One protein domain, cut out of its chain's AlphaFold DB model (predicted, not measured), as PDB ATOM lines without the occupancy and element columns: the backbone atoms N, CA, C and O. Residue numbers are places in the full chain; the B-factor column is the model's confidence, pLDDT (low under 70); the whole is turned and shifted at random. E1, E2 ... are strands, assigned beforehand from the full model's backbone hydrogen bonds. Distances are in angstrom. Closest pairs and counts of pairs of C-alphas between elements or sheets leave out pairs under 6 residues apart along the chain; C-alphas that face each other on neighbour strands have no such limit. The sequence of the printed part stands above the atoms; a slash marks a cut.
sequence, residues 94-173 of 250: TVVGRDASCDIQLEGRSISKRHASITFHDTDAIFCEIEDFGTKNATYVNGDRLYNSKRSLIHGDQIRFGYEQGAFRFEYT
ATOM      1  N   THR A  94     -26.661 -47.562   2.802       94.38
ATOM      2  CA  THR A  94     -26.243 -46.235   3.251       94.38
ATOM      3  C   THR A  94     -26.396 -45.253   2.100       94.38
ATOM      4  O   THR A  94     -25.772 -45.398   1.048       94.38
ATOM      5  N   VAL A  95     -27.225 -44.237   2.283       96.31
ATOM      6  CA  VAL A  95     -27.459 -43.159   1.329       96.31
ATOM      7  C   VAL A  95     -26.490 -42.015   1.600       96.31
ATOM      8  O   VAL A  95     -26.425 -41.460   2.694       96.31
ATOM      9  N   VAL A  96     -25.783 -41.604   0.552       95.81
ATOM     10  CA  VAL A  96     -24.839 -40.487   0.573       95.81
ATOM     11  C   VAL A  96     -25.441 -39.306  -0.179       95.81
ATOM     12  O   VAL A  96     -25.959 -39.453  -1.293       95.81
ATOM     13  N   GLY A  97     -25.359 -38.107   0.388       95.81
ATOM     14  CA  GLY A  97     -25.863 -36.904  -0.266       95.81
ATOM     15  C   GLY A  97     -25.672 -35.644   0.561       95.81
ATOM     16  O   GLY A  97     -25.134 -35.685   1.657       95.81
ATOM     17  N   ARG A  98     -26.084 -34.497   0.019       94.81
ATOM     18  CA  ARG A  98     -25.970 -33.207   0.723       94.81
ATOM     19  C   ARG A  98     -27.122 -32.920   1.681       94.81
ATOM     20  O   ARG A  98     -27.007 -32.051   2.548       94.81
ATOM     21  N   ASP A  99     -28.259 -33.571   1.475       94.75
ATOM     22  CA  ASP A  99     -29.423 -33.362   2.327       94.75
ATOM     23  C   ASP A  99     -29.183 -33.942   3.726       94.75
ATOM     24  O   ASP A  99     -28.452 -34.917   3.878       94.75
ATOM     25  N   ALA A 100     -29.802 -33.345   4.743       92.00
ATOM     26  CA  ALA A 100     -29.679 -33.818   6.122       92.00
ATOM     27  C   ALA A 100     -30.413 -35.151   6.347       92.00
ATOM     28  O   ALA A 100     -30.221 -35.792   7.372       92.00
ATOM     29  N   SER A 101     -31.258 -35.566   5.397       92.12
ATOM     30  CA  SER A 101     -31.936 -36.862   5.425       92.12
ATOM     31  C   SER A 101     -31.070 -38.037   4.944       92.12
ATOM     32  O   SER A 101     -31.605 -39.129   4.776       92.12
ATOM     33  N   CYS A 102     -29.807 -37.813   4.568       93.00
ATOM     34  CA  CYS A 102     -28.890 -38.867   4.134       93.00
ATOM     35  C   CYS A 102     -28.087 -39.405   5.319       93.00
ATOM     36  O   CYS A 102     -27.675 -38.629   6.176       93.00
ATOM     37  N   ASP A 103     -27.807 -40.708   5.310       93.25
ATOM     38  CA  ASP A 103     -27.028 -41.382   6.358       93.25
ATOM     39  C   ASP A 103     -25.603 -40.822   6.434       93.25
ATOM     40  O   ASP A 103     -25.062 -40.581   7.512       93.25
ATOM     41  N   ILE A 104     -25.012 -40.534   5.268       92.88
ATOM     42  CA  ILE A 104     -23.771 -39.766   5.154       92.88
ATOM     43  C   ILE A 104     -24.089 -38.433   4.485       92.88
ATOM     44  O   ILE A 104     -24.270 -38.348   3.263       92.88
ATOM     45  N   GLN A 105     -24.120 -37.381   5.303       94.00
ATOM     46  CA  GLN A 105     -24.261 -36.014   4.827       94.00
ATOM     47  C   GLN A 105     -22.903 -35.450   4.399       94.00
ATOM     48  O   GLN A 105     -21.996 -35.281   5.210       94.00
ATOM     49  N   LEU A 106     -22.778 -35.105   3.119       90.88
ATOM     50  CA  LEU A 106     -21.598 -34.454   2.559       90.88
ATOM     51  C   LEU A 106     -21.892 -33.001   2.186       90.88
ATOM     52  O   LEU A 106     -22.880 -32.689   1.519       90.88
ATOM     53  N   GLU A 107     -20.990 -32.098   2.550       86.75
ATOM     54  CA  GLU A 107     -21.048 -30.713   2.092       86.75
ATOM     55  C   GLU A 107     -20.496 -30.595   0.667       86.75
ATOM     56  O   GLU A 107     -19.496 -31.217   0.319       86.75
ATOM     57  N   GLY A 108     -21.141 -29.790  -0.181       87.94
ATOM     58  CA  GLY A 108     -20.644 -29.575  -1.541       87.94
ATOM     59  C   GLY A 108     -21.714 -29.216  -2.556       87.94
ATOM     60  O   GLY A 108     -22.722 -29.903  -2.707       87.94
ATOM     61  N   ARG A 109     -21.509 -28.142  -3.324       93.06
ATOM     62  CA  ARG A 109     -22.488 -27.716  -4.343       93.06
ATOM     63  C   ARG A 109     -22.600 -28.711  -5.494       93.06
ATOM     64  O   ARG A 109     -23.624 -28.733  -6.173       93.06
ATOM     65  N   SER A 110     -21.559 -29.509  -5.718       95.38
ATOM     66  CA  SER A 110     -21.564 -30.552  -6.736       95.38
ATOM     67  C   SER A 110     -22.284 -31.828  -6.295       95.38
ATOM     68  O   SER A 110     -22.594 -32.674  -7.138       95.38
ATOM     69  N   ILE A 111     -22.609 -31.947  -5.007       95.75
ATOM     70  CA  ILE A 111     -23.268 -33.113  -4.434       95.75
ATOM     71  C   ILE A 111     -24.788 -32.894  -4.433       95.75
ATOM     72  O   ILE A 111     -25.322 -31.933  -3.865       95.75
ATOM     73  N   SER A 112     -25.505 -33.795  -5.107       96.88
ATOM     74  CA  SER A 112     -26.969 -33.850  -5.093       96.88
ATOM     75  C   SER A 112     -27.516 -34.130  -3.690       96.88
ATOM     76  O   SER A 112     -26.842 -34.721  -2.853       96.88
ATOM     77  N   LYS A 113     -28.770 -33.732  -3.443       96.31
ATOM     78  CA  LYS A 113     -29.463 -33.958  -2.161       96.31
ATOM     79  C   LYS A 113     -29.404 -35.418  -1.721       96.31
ATOM     80  O   LYS A 113     -28.958 -35.688  -0.621       96.31
ATOM     81  N   ARG A 114     -29.774 -36.325  -2.626       97.06
ATOM     82  CA  ARG A 114     -29.513 -37.763  -2.555       97.06
ATOM     83  C   ARG A 114     -28.640 -38.088  -3.756       97.06
ATOM     84  O   ARG A 114     -29.072 -37.849  -4.883       97.06
ATOM     85  N   HIS A 115     -27.400 -38.493  -3.522       96.94
ATOM     86  CA  HIS A 115     -26.405 -38.619  -4.581       96.94
ATOM     87  C   HIS A 115     -26.245 -40.069  -5.019       96.94
ATOM     88  O   HIS A 115     -26.434 -40.401  -6.186       96.94
ATOM     89  N   ALA A 116     -25.939 -40.929  -4.060       97.62
ATOM     90  CA  ALA A 116     -25.682 -42.332  -4.297       97.62
ATOM     91  C   ALA A 116     -26.144 -43.158  -3.099       97.62
ATOM     92  O   ALA A 116     -26.385 -42.613  -2.019       97.62
ATOM     93  N   SER A 117     -26.222 -44.471  -3.270       96.88
ATOM     94  CA  SER A 117     -26.279 -45.404  -2.147       96.88
ATOM     95  C   SER A 117     -25.198 -46.454  -2.248       96.88
ATOM     96  O   SER A 117     -24.877 -46.911  -3.341       96.88
ATOM     97  N   ILE A 118     -24.696 -46.862  -1.095       95.38
ATOM     98  CA  ILE A 118     -23.821 -48.009  -0.922       95.38
ATOM     99  C   ILE A 118     -24.667 -49.106  -0.278       95.38
ATOM    100  O   ILE A 118     -25.306 -48.856   0.737       95.38
ATOM    101  N   THR A 119     -24.736 -50.286  -0.887       92.88
ATOM    102  CA  THR A 119     -25.567 -51.403  -0.417       92.88
ATOM    103  C   THR A 119     -24.695 -52.621  -0.146       92.88
ATOM    104  O   THR A 119     -23.896 -53.018  -0.993       92.88
ATOM    105  N   PHE A 120     -24.849 -53.211   1.034       87.25
ATOM    106  CA  PHE A 120     -24.259 -54.487   1.412       87.25
ATOM    107  C   PHE A 120     -25.250 -55.620   1.160       87.25
ATOM    108  O   PHE A 120     -26.409 -55.565   1.572       87.25
ATOM    109  N   HIS A 121     -24.773 -56.671   0.500       83.50
ATOM    110  CA  HIS A 121     -25.545 -57.876   0.231       83.50
ATOM    111  C   HIS A 121     -24.979 -59.047   1.045       83.50
ATOM    112  O   HIS A 121     -23.792 -59.348   0.940       83.50
ATOM    113  N   ASP A 122     -25.832 -59.710   1.834       70.81
ATOM    114  CA  ASP A 122     -25.452 -60.789   2.774       70.81
ATOM    115  C   ASP A 122     -26.050 -62.165   2.404       70.81
ATOM    116  O   ASP A 122     -26.183 -63.066   3.223       70.81
ATOM    117  N   THR A 123     -26.502 -62.352   1.162       61.38
ATOM    118  CA  THR A 123     -27.352 -63.515   0.848       61.38
ATOM    119  C   THR A 123     -26.605 -64.771   0.402       61.38
ATOM    120  O   THR A 123     -27.203 -65.835   0.474       61.38
ATOM    121  N   ASP A 124     -25.342 -64.691  -0.043       54.88
ATOM    122  CA  ASP A 124     -24.563 -65.861  -0.522       54.88
ATOM    123  C   ASP A 124     -23.032 -65.627  -0.543       54.88
ATOM    124  O   ASP A 124     -22.244 -66.555  -0.367       54.88
ATOM    125  N   ALA A 125     -22.602 -64.382  -0.757       61.25
ATOM    126  CA  ALA A 125     -21.235 -63.894  -0.604       61.25
ATOM    127  C   ALA A 125     -21.325 -62.418  -0.210       61.25
ATOM    128  O   ALA A 125     -22.158 -61.707  -0.771       61.25
ATOM    129  N   ILE A 126     -20.501 -61.957   0.734       67.31
ATOM    130  CA  ILE A 126     -20.518 -60.545   1.125       67.31
ATOM    131  C   ILE A 126     -19.905 -59.733  -0.014       67.31
ATOM    132  O   ILE A 126     -18.700 -59.817  -0.265       67.31
ATOM    133  N   PHE A 127     -20.733 -58.955  -0.707       81.12
ATOM    134  CA  PHE A 127     -20.276 -57.958  -1.665       81.12
ATOM    135  C   PHE A 127     -21.012 -56.640  -1.446       81.12
ATOM    136  O   PHE A 127     -22.147 -56.595  -0.967       81.12
ATOM    137  N   CYS A 128     -20.317 -55.560  -1.776       89.38
ATOM    138  CA  CYS A 128     -20.811 -54.204  -1.644       89.38
ATOM    139  C   CYS A 128     -21.000 -53.609  -3.041       89.38
ATOM    140  O   CYS A 128     -20.181 -53.841  -3.934       89.38
ATOM    141  N   GLU A 129     -22.072 -52.853  -3.241       93.56
ATOM    142  CA  GLU A 129     -22.337 -52.127  -4.479       93.56
ATOM    143  C   GLU A 129     -22.574 -50.649  -4.199       93.56
ATOM    144  O   GLU A 129     -23.222 -50.288  -3.222       93.56
ATOM    145  N   ILE A 130     -22.097 -49.793  -5.095       96.38
ATOM    146  CA  ILE A 130     -22.461 -48.382  -5.143       96.38
ATOM    147  C   ILE A 130     -23.384 -48.118  -6.329       96.38
ATOM    148  O   ILE A 130     -23.152 -48.613  -7.431       96.38
ATOM    149  N   GLU A 131     -24.417 -47.314  -6.108       97.75
ATOM    150  CA  GLU A 131     -25.389 -46.876  -7.108       97.75
ATOM    151  C   GLU A 131     -25.451 -45.350  -7.137       97.75
ATOM    152  O   GLU A 131     -25.731 -44.734  -6.113       97.75
ATOM    153  N   ASP A 132     -25.229 -44.736  -8.301       97.88
ATOM    154  CA  ASP A 132     -25.500 -43.309  -8.515       97.88
ATOM    155  C   ASP A 132     -26.957 -43.108  -8.955       97.88
ATOM    156  O   ASP A 132     -27.402 -43.742  -9.909       97.88
ATOM    157  N   PHE A 133     -27.689 -42.179  -8.333       96.94
ATOM    158  CA  PHE A 133     -29.111 -41.931  -8.634       96.94
ATOM    159  C   PHE A 133     -29.355 -41.050  -9.874       96.94
ATOM    160  O   PHE A 133     -30.298 -40.257  -9.911       96.94
ATOM    161  N   GLY A 134     -28.486 -41.130 -10.883       93.06
ATOM    162  CA  GLY A 134     -28.562 -40.297 -12.084       93.06
ATOM    163  C   GLY A 134     -28.236 -38.837 -11.794       93.06
ATOM    164  O   GLY A 134     -28.904 -37.915 -12.267       93.06
ATOM    165  N   THR A 135     -27.219 -38.605 -10.969       94.38
ATOM    166  CA  THR A 135     -26.893 -37.260 -10.503       94.38
ATOM    167  C   THR A 135     -26.242 -36.418 -11.596       94.38
ATOM    168  O   THR A 135     -25.509 -36.910 -12.454       94.38
ATOM    169  N   LYS A 136     -26.444 -35.094 -11.537       94.31
ATOM    170  CA  LYS A 136     -25.886 -34.156 -12.526       94.31
ATOM    171  C   LYS A 136     -24.365 -34.293 -12.685       94.31
ATOM    172  O   LYS A 136     -23.860 -34.240 -13.804       94.31
ATOM    173  N   ASN A 137     -23.652 -34.454 -11.571       95.44
ATOM    174  CA  ASN A 137     -22.189 -34.482 -11.556       95.44
ATOM    175  C   ASN A 137     -21.605 -35.895 -11.457       95.44
ATOM    176  O   ASN A 137     -20.390 -36.015 -11.572       95.44
ATOM    177  N   ALA A 138     -22.454 -36.924 -11.354       95.62
ATOM    178  CA  ALA A 138     -22.096 -38.333 -11.236       95.62
ATOM    179  C   ALA A 138     -21.245 -38.687 -10.005       95.62
ATOM    180  O   ALA A 138     -20.634 -37.844  -9.341       95.62
ATOM    181  N   THR A 139     -21.176 -39.989  -9.756       96.94
ATOM    182  CA  THR A 139     -20.228 -40.608  -8.834       96.94
ATOM    183  C   THR A 139     -19.043 -41.142  -9.637       96.94
ATOM    184  O   THR A 139     -19.194 -41.518 -10.796       96.94
ATOM    185  N   TYR A 140     -17.849 -41.174  -9.059       96.25
ATOM    186  CA  TYR A 140     -16.653 -41.713  -9.700       96.25
ATOM    187  C   TYR A 140     -16.030 -42.790  -8.824       96.25
ATOM    188  O   TYR A 140     -15.813 -42.550  -7.641       96.25
ATOM    189  N   VAL A 141     -15.689 -43.936  -9.411       95.38
ATOM    190  CA  VAL A 141     -14.969 -45.022  -8.728       95.38
ATOM    191  C   VAL A 141     -13.668 -45.271  -9.477       95.38
ATOM    192  O   VAL A 141     -13.694 -45.575 -10.667       95.38
ATOM    193  N   ASN A 142     -12.530 -45.080  -8.809       93.44
ATOM    194  CA  ASN A 142     -11.184 -45.149  -9.393       93.44
ATOM    195  C   ASN A 142     -11.008 -44.265 -10.645       93.44
ATOM    196  O   ASN A 142     -10.240 -44.575 -11.549       93.44
ATOM    197  N   GLY A 143     -11.733 -43.144 -10.699       92.62
ATOM    198  CA  GLY A 143     -11.716 -42.205 -11.825       92.62
ATOM    199  C   GLY A 143     -12.745 -42.491 -12.921       92.62
ATOM    200  O   GLY A 143     -13.048 -41.580 -13.693       92.62
ATOM    201  N   ASP A 144     -13.354 -43.675 -12.947       95.06
ATOM    202  CA  ASP A 144     -14.419 -43.984 -13.897       95.06
ATOM    203  C   ASP A 144     -15.737 -43.362 -13.463       95.06
ATOM    204  O   ASP A 144     -16.141 -43.468 -12.304       95.06
ATOM    205  N   ARG A 145     -16.450 -42.768 -14.417       95.50
ATOM    206  CA  ARG A 145     -17.750 -42.147 -14.171       95.50
ATOM    207  C   ARG A 145     -18.855 -43.202 -14.057       95.50
ATOM    208  O   ARG A 145     -19.098 -43.955 -14.998       95.50
ATOM    209  N   LEU A 146     -19.577 -43.171 -12.945       95.25
ATOM    210  CA  LEU A 146     -20.786 -43.931 -12.656       95.25
ATOM    211  C   LEU A 146     -21.992 -42.985 -12.690       95.25
ATOM    212  O   LEU A 146     -22.062 -42.029 -11.920       95.25
ATOM    213  N   TYR A 147     -22.928 -43.220 -13.605       94.25
ATOM    214  CA  TYR A 147     -24.103 -42.370 -13.792       94.25
ATOM    215  C   TYR A 147     -25.332 -43.235 -14.016       94.25
ATOM    216  O   TYR A 147     -25.378 -43.975 -15.000       94.25
ATOM    217  N   ASN A 148     -26.320 -43.100 -13.128       94.62
ATOM    218  CA  ASN A 148     -27.546 -43.902 -13.158       94.62
ATOM    219  C   ASN A 148     -27.263 -45.410 -13.313       94.62
ATOM    220  O   ASN A 148     -27.882 -46.099 -14.126       94.62
ATOM    221  N   SER A 149     -26.239 -45.894 -12.615       94.12
ATOM    222  CA  SER A 149     -25.744 -47.259 -12.739       94.12
ATOM    223  C   SER A 149     -25.115 -47.742 -11.439       94.12
ATOM    224  O   SER A 149     -24.803 -46.950 -10.546       94.12
ATOM    225  N   LYS A 150     -24.952 -49.065 -11.353       94.75
ATOM    226  CA  LYS A 150     -24.387 -49.772 -10.205       94.75
ATOM    227  C   LYS A 150     -22.984 -50.273 -10.503       94.75
ATOM    228  O   LYS A 150     -22.668 -50.600 -11.649       94.75
ATOM    229  N   ARG A 151     -22.154 -50.360  -9.469       94.44
ATOM    230  CA  ARG A 151     -20.815 -50.946  -9.541       94.44
ATOM    231  C   ARG A 151     -20.476 -51.655  -8.240       94.44
ATOM    232  O   ARG A 151     -20.674 -51.094  -7.169       94.44
ATOM    233  N   SER A 152     -19.914 -52.854  -8.352       92.56
ATOM    234  CA  SER A 152     -19.356 -53.561  -7.201       92.56
ATOM    235  C   SER A 152     -18.111 -52.844  -6.676       92.56
ATOM    236  O   SER A 152     -17.255 -52.451  -7.469       92.56
ATOM    237  N   LEU A 153     -18.036 -52.664  -5.359       91.88
ATOM    238  CA  LEU A 153     -16.903 -52.065  -4.663       91.88
ATOM    239  C   LEU A 153     -15.979 -53.143  -4.097       91.88
ATOM    240  O   LEU A 153     -16.436 -54.119  -3.496       91.88
ATOM    241  N   ILE A 154     -14.673 -52.921  -4.227       88.94
ATOM    242  CA  ILE A 154     -13.630 -53.758  -3.628       88.94
ATOM    243  C   ILE A 154     -12.789 -52.965  -2.629       88.94
ATOM    244  O   ILE A 154     -12.645 -51.747  -2.739       88.94
ATOM    245  N   HIS A 155     -12.214 -53.664  -1.645       85.12
ATOM    246  CA  HIS A 155     -11.343 -53.051  -0.642       85.12
ATOM    247  C   HIS A 155     -10.259 -52.187  -1.307       85.12
ATOM    248  O   HIS A 155      -9.464 -52.668  -2.114       85.12
ATOM    249  N   GLY A 156     -10.199 -50.922  -0.906       86.81
ATOM    250  CA  GLY A 156      -9.250 -49.930  -1.383       86.81
ATOM    251  C   GLY A 156      -9.733 -49.046  -2.528       86.81
ATOM    252  O   GLY A 156      -8.991 -48.129  -2.885       86.81
ATOM    253  N   ASP A 157     -10.936 -49.267  -3.063       92.94
ATOM    254  CA  ASP A 157     -11.505 -48.421  -4.114       92.94
ATOM    255  C   ASP A 157     -11.598 -46.956  -3.685       92.94
ATOM    256  O   ASP A 157     -11.992 -46.631  -2.564       92.94
ATOM    257  N   GLN A 158     -11.264 -46.055  -4.607       95.12
ATOM    258  CA  GLN A 158     -11.399 -44.616  -4.410       95.12
ATOM    259  C   GLN A 158     -12.720 -44.121  -4.986       95.12
ATOM    260  O   GLN A 158     -12.953 -44.201  -6.191       95.12
ATOM    261  N   ILE A 159     -13.563 -43.551  -4.135       95.50
ATOM    262  CA  ILE A 159     -14.890 -43.051  -4.475       95.50
ATOM    263  C   ILE A 159     -14.887 -41.530  -4.379       95.50
ATOM    264  O   ILE A 159     -14.507 -40.954  -3.364       95.50
ATOM    265  N   ARG A 160     -15.349 -40.850  -5.425       95.31
ATOM    266  CA  ARG A 160     -15.535 -39.395  -5.425       95.31
ATOM    267  C   ARG A 160     -16.952 -39.050  -5.854       95.31
ATOM    268  O   ARG A 160     -17.430 -39.545  -6.870       95.31
ATOM    269  N   PHE A 161     -17.595 -38.155  -5.114       95.19
ATOM    270  CA  PHE A 161     -18.941 -37.668  -5.411       95.19
ATOM    271  C   PHE A 161     -18.858 -36.280  -6.048       95.19
ATOM    272  O   PHE A 161     -18.338 -35.342  -5.446       95.19
ATOM    273  N   GLY A 162     -19.359 -36.140  -7.276       93.75
ATOM    274  CA  GLY A 162     -19.257 -34.895  -8.031       93.75
ATOM    275  C   GLY A 162     -17.810 -34.433  -8.254       93.75
ATOM    276  O   GLY A 162     -16.945 -35.207  -8.667       93.75
ATOM    277  N   TYR A 163     -17.562 -33.143  -8.018       91.75
ATOM    278  CA  TYR A 163     -16.263 -32.489  -8.222       91.75
ATOM    279  C   TYR A 163     -15.749 -31.772  -6.964       91.75
ATOM    280  O   TYR A 163     -14.900 -30.884  -7.068       91.75
ATOM    281  N   GLU A 164     -16.259 -32.139  -5.783       86.50
ATOM    282  CA  GLU A 164     -15.673 -31.669  -4.525       86.50
ATOM    283  C   GLU A 164     -14.227 -32.159  -4.375       86.50
ATOM    284  O   GLU A 164     -13.811 -33.159  -4.969       86.50
ATOM    285  N   GLN A 165     -13.442 -31.420  -3.592       77.12
ATOM    286  CA  GLN A 165     -12.061 -31.789  -3.300       77.12
ATOM    287  C   GLN A 165     -12.037 -33.028  -2.401       77.12
ATOM    288  O   GLN A 165     -12.676 -33.043  -1.353       77.12
ATOM    289  N   GLY A 166     -11.262 -34.035  -2.799       80.75
ATOM    290  CA  GLY A 166     -11.078 -35.267  -2.036       80.75
ATOM    291  C   GLY A 166     -11.740 -36.495  -2.662       80.75
ATOM    292  O   GLY A 166     -12.541 -36.417  -3.595       80.75
ATOM    293  N   ALA A 167     -11.341 -37.655  -2.156       87.06
ATOM    294  CA  ALA A 167     -11.932 -38.947  -2.459       87.06
ATOM    295  C   ALA A 167     -12.005 -39.753  -1.161       87.06
ATOM    296  O   ALA A 167     -11.151 -39.619  -0.286       87.06
ATOM    297  N   PHE A 168     -13.022 -40.591  -1.059       91.12
ATOM    298  CA  PHE A 168     -13.184 -41.562   0.007       91.12
ATOM    299  C   PHE A 168     -12.508 -42.860  -0.410       91.12
ATOM    300  O   PHE A 168     -12.601 -43.254  -1.572       91.12
ATOM    301  N   ARG A 169     -11.836 -43.535   0.519       91.19
ATOM    302  CA  ARG A 169     -11.346 -44.897   0.298       91.19
ATOM    303  C   ARG A 169     -12.353 -45.865   0.906       91.19
ATOM    304  O   ARG A 169     -12.721 -45.718   2.068       91.19
ATOM    305  N   PHE A 170     -12.817 -46.824   0.119       90.94
ATOM    306  CA  PHE A 170     -13.684 -47.879   0.610       90.94
ATOM    307  C   PHE A 170     -12.846 -48.935   1.330       90.94
ATOM    308  O   PHE A 170     -12.064 -49.652   0.706       90.94
ATOM    309  N   GLU A 171     -13.016 -49.048   2.644       86.19
ATOM    310  CA  GLU A 171     -12.420 -50.119   3.439       86.19
ATOM    311  C   GLU A 171     -13.460 -51.197   3.699       86.19
ATOM    312  O   GLU A 171     -14.434 -50.980   4.416       86.19
ATOM    313  N   TYR A 172     -13.219 -52.388   3.165       77.88
ATOM    314  CA  TYR A 172     -13.922 -53.581   3.607       77.88
ATOM    315  C   TYR A 172     -12.962 -54.470   4.386       77.88
ATOM    316  O   TYR A 172     -11.912 -54.870   3.875       77.88
ATOM    317  N   THR A 173     -13.324 -54.773   5.626       66.38
ATOM    318  CA  THR A 173     -12.632 -55.744   6.459       66.38
ATOM    319  C   THR A 173     -13.507 -56.979   6.554       66.38
ATOM    320  O   THR A 173     -14.528 -56.968   7.232       66.38
TER     321      THR A 173
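What this domain is: This is residues 94 to 173 of the 250 residues of the protein "FHA domain-containing protein" of Streblomastix strix (UniProt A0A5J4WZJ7). With little regular structure, this is a small sandwich: the strongly twisted sheet E1 E2 E3 E6 is partly face to face with the sheet E5 E4 E7, their strands crossed at 48 degrees. Both sheets are antiparallel. The printed part has 80 residues with seven named strands, E1 to E7 in order, and no named helix; the class is all strand, with 30 residues in named strands. It is compact, radius of gyration of the C-alphas 12.0 A, spanning 38 by 26 by 22 A.

How they stand to each other: E1, residues 94 to 97, and E2, residues 116 to 121, form a hairpin; N 94 and O 118 are 2.8 A apart. E2 and E3, residues 127 to 132, form another, with N 119 and O 129 at 2.8 A. E1 E2 E3 is a meander, each strand the antiparallel neighbour of the one before. E4, residues 139 to 141, and E5, residues 144 to 146, form a hairpin, with N 146 and O 139 at 2.7 A. E6, residues 150 to 153, is E3's antiparallel neighbour, with N 130 and O 151 at 2.8 A. E7, residues 158 to 161, is E4's, with N 140 and O 160 at 2.8 A.

Where its parts are: E1 begins at C-alpha 94 (-26.243, -46.235, 3.251). E2 and E3 measure 16.2 A and 17.0 A. E7 ends at C-alpha 161 (-18.941, -37.668, -5.411).

The domain as a whole: The printed part has no cut. The link E1 to E2 is long, 18 residues. The pLDDT is under 70 at residues 123 to 126 and 173.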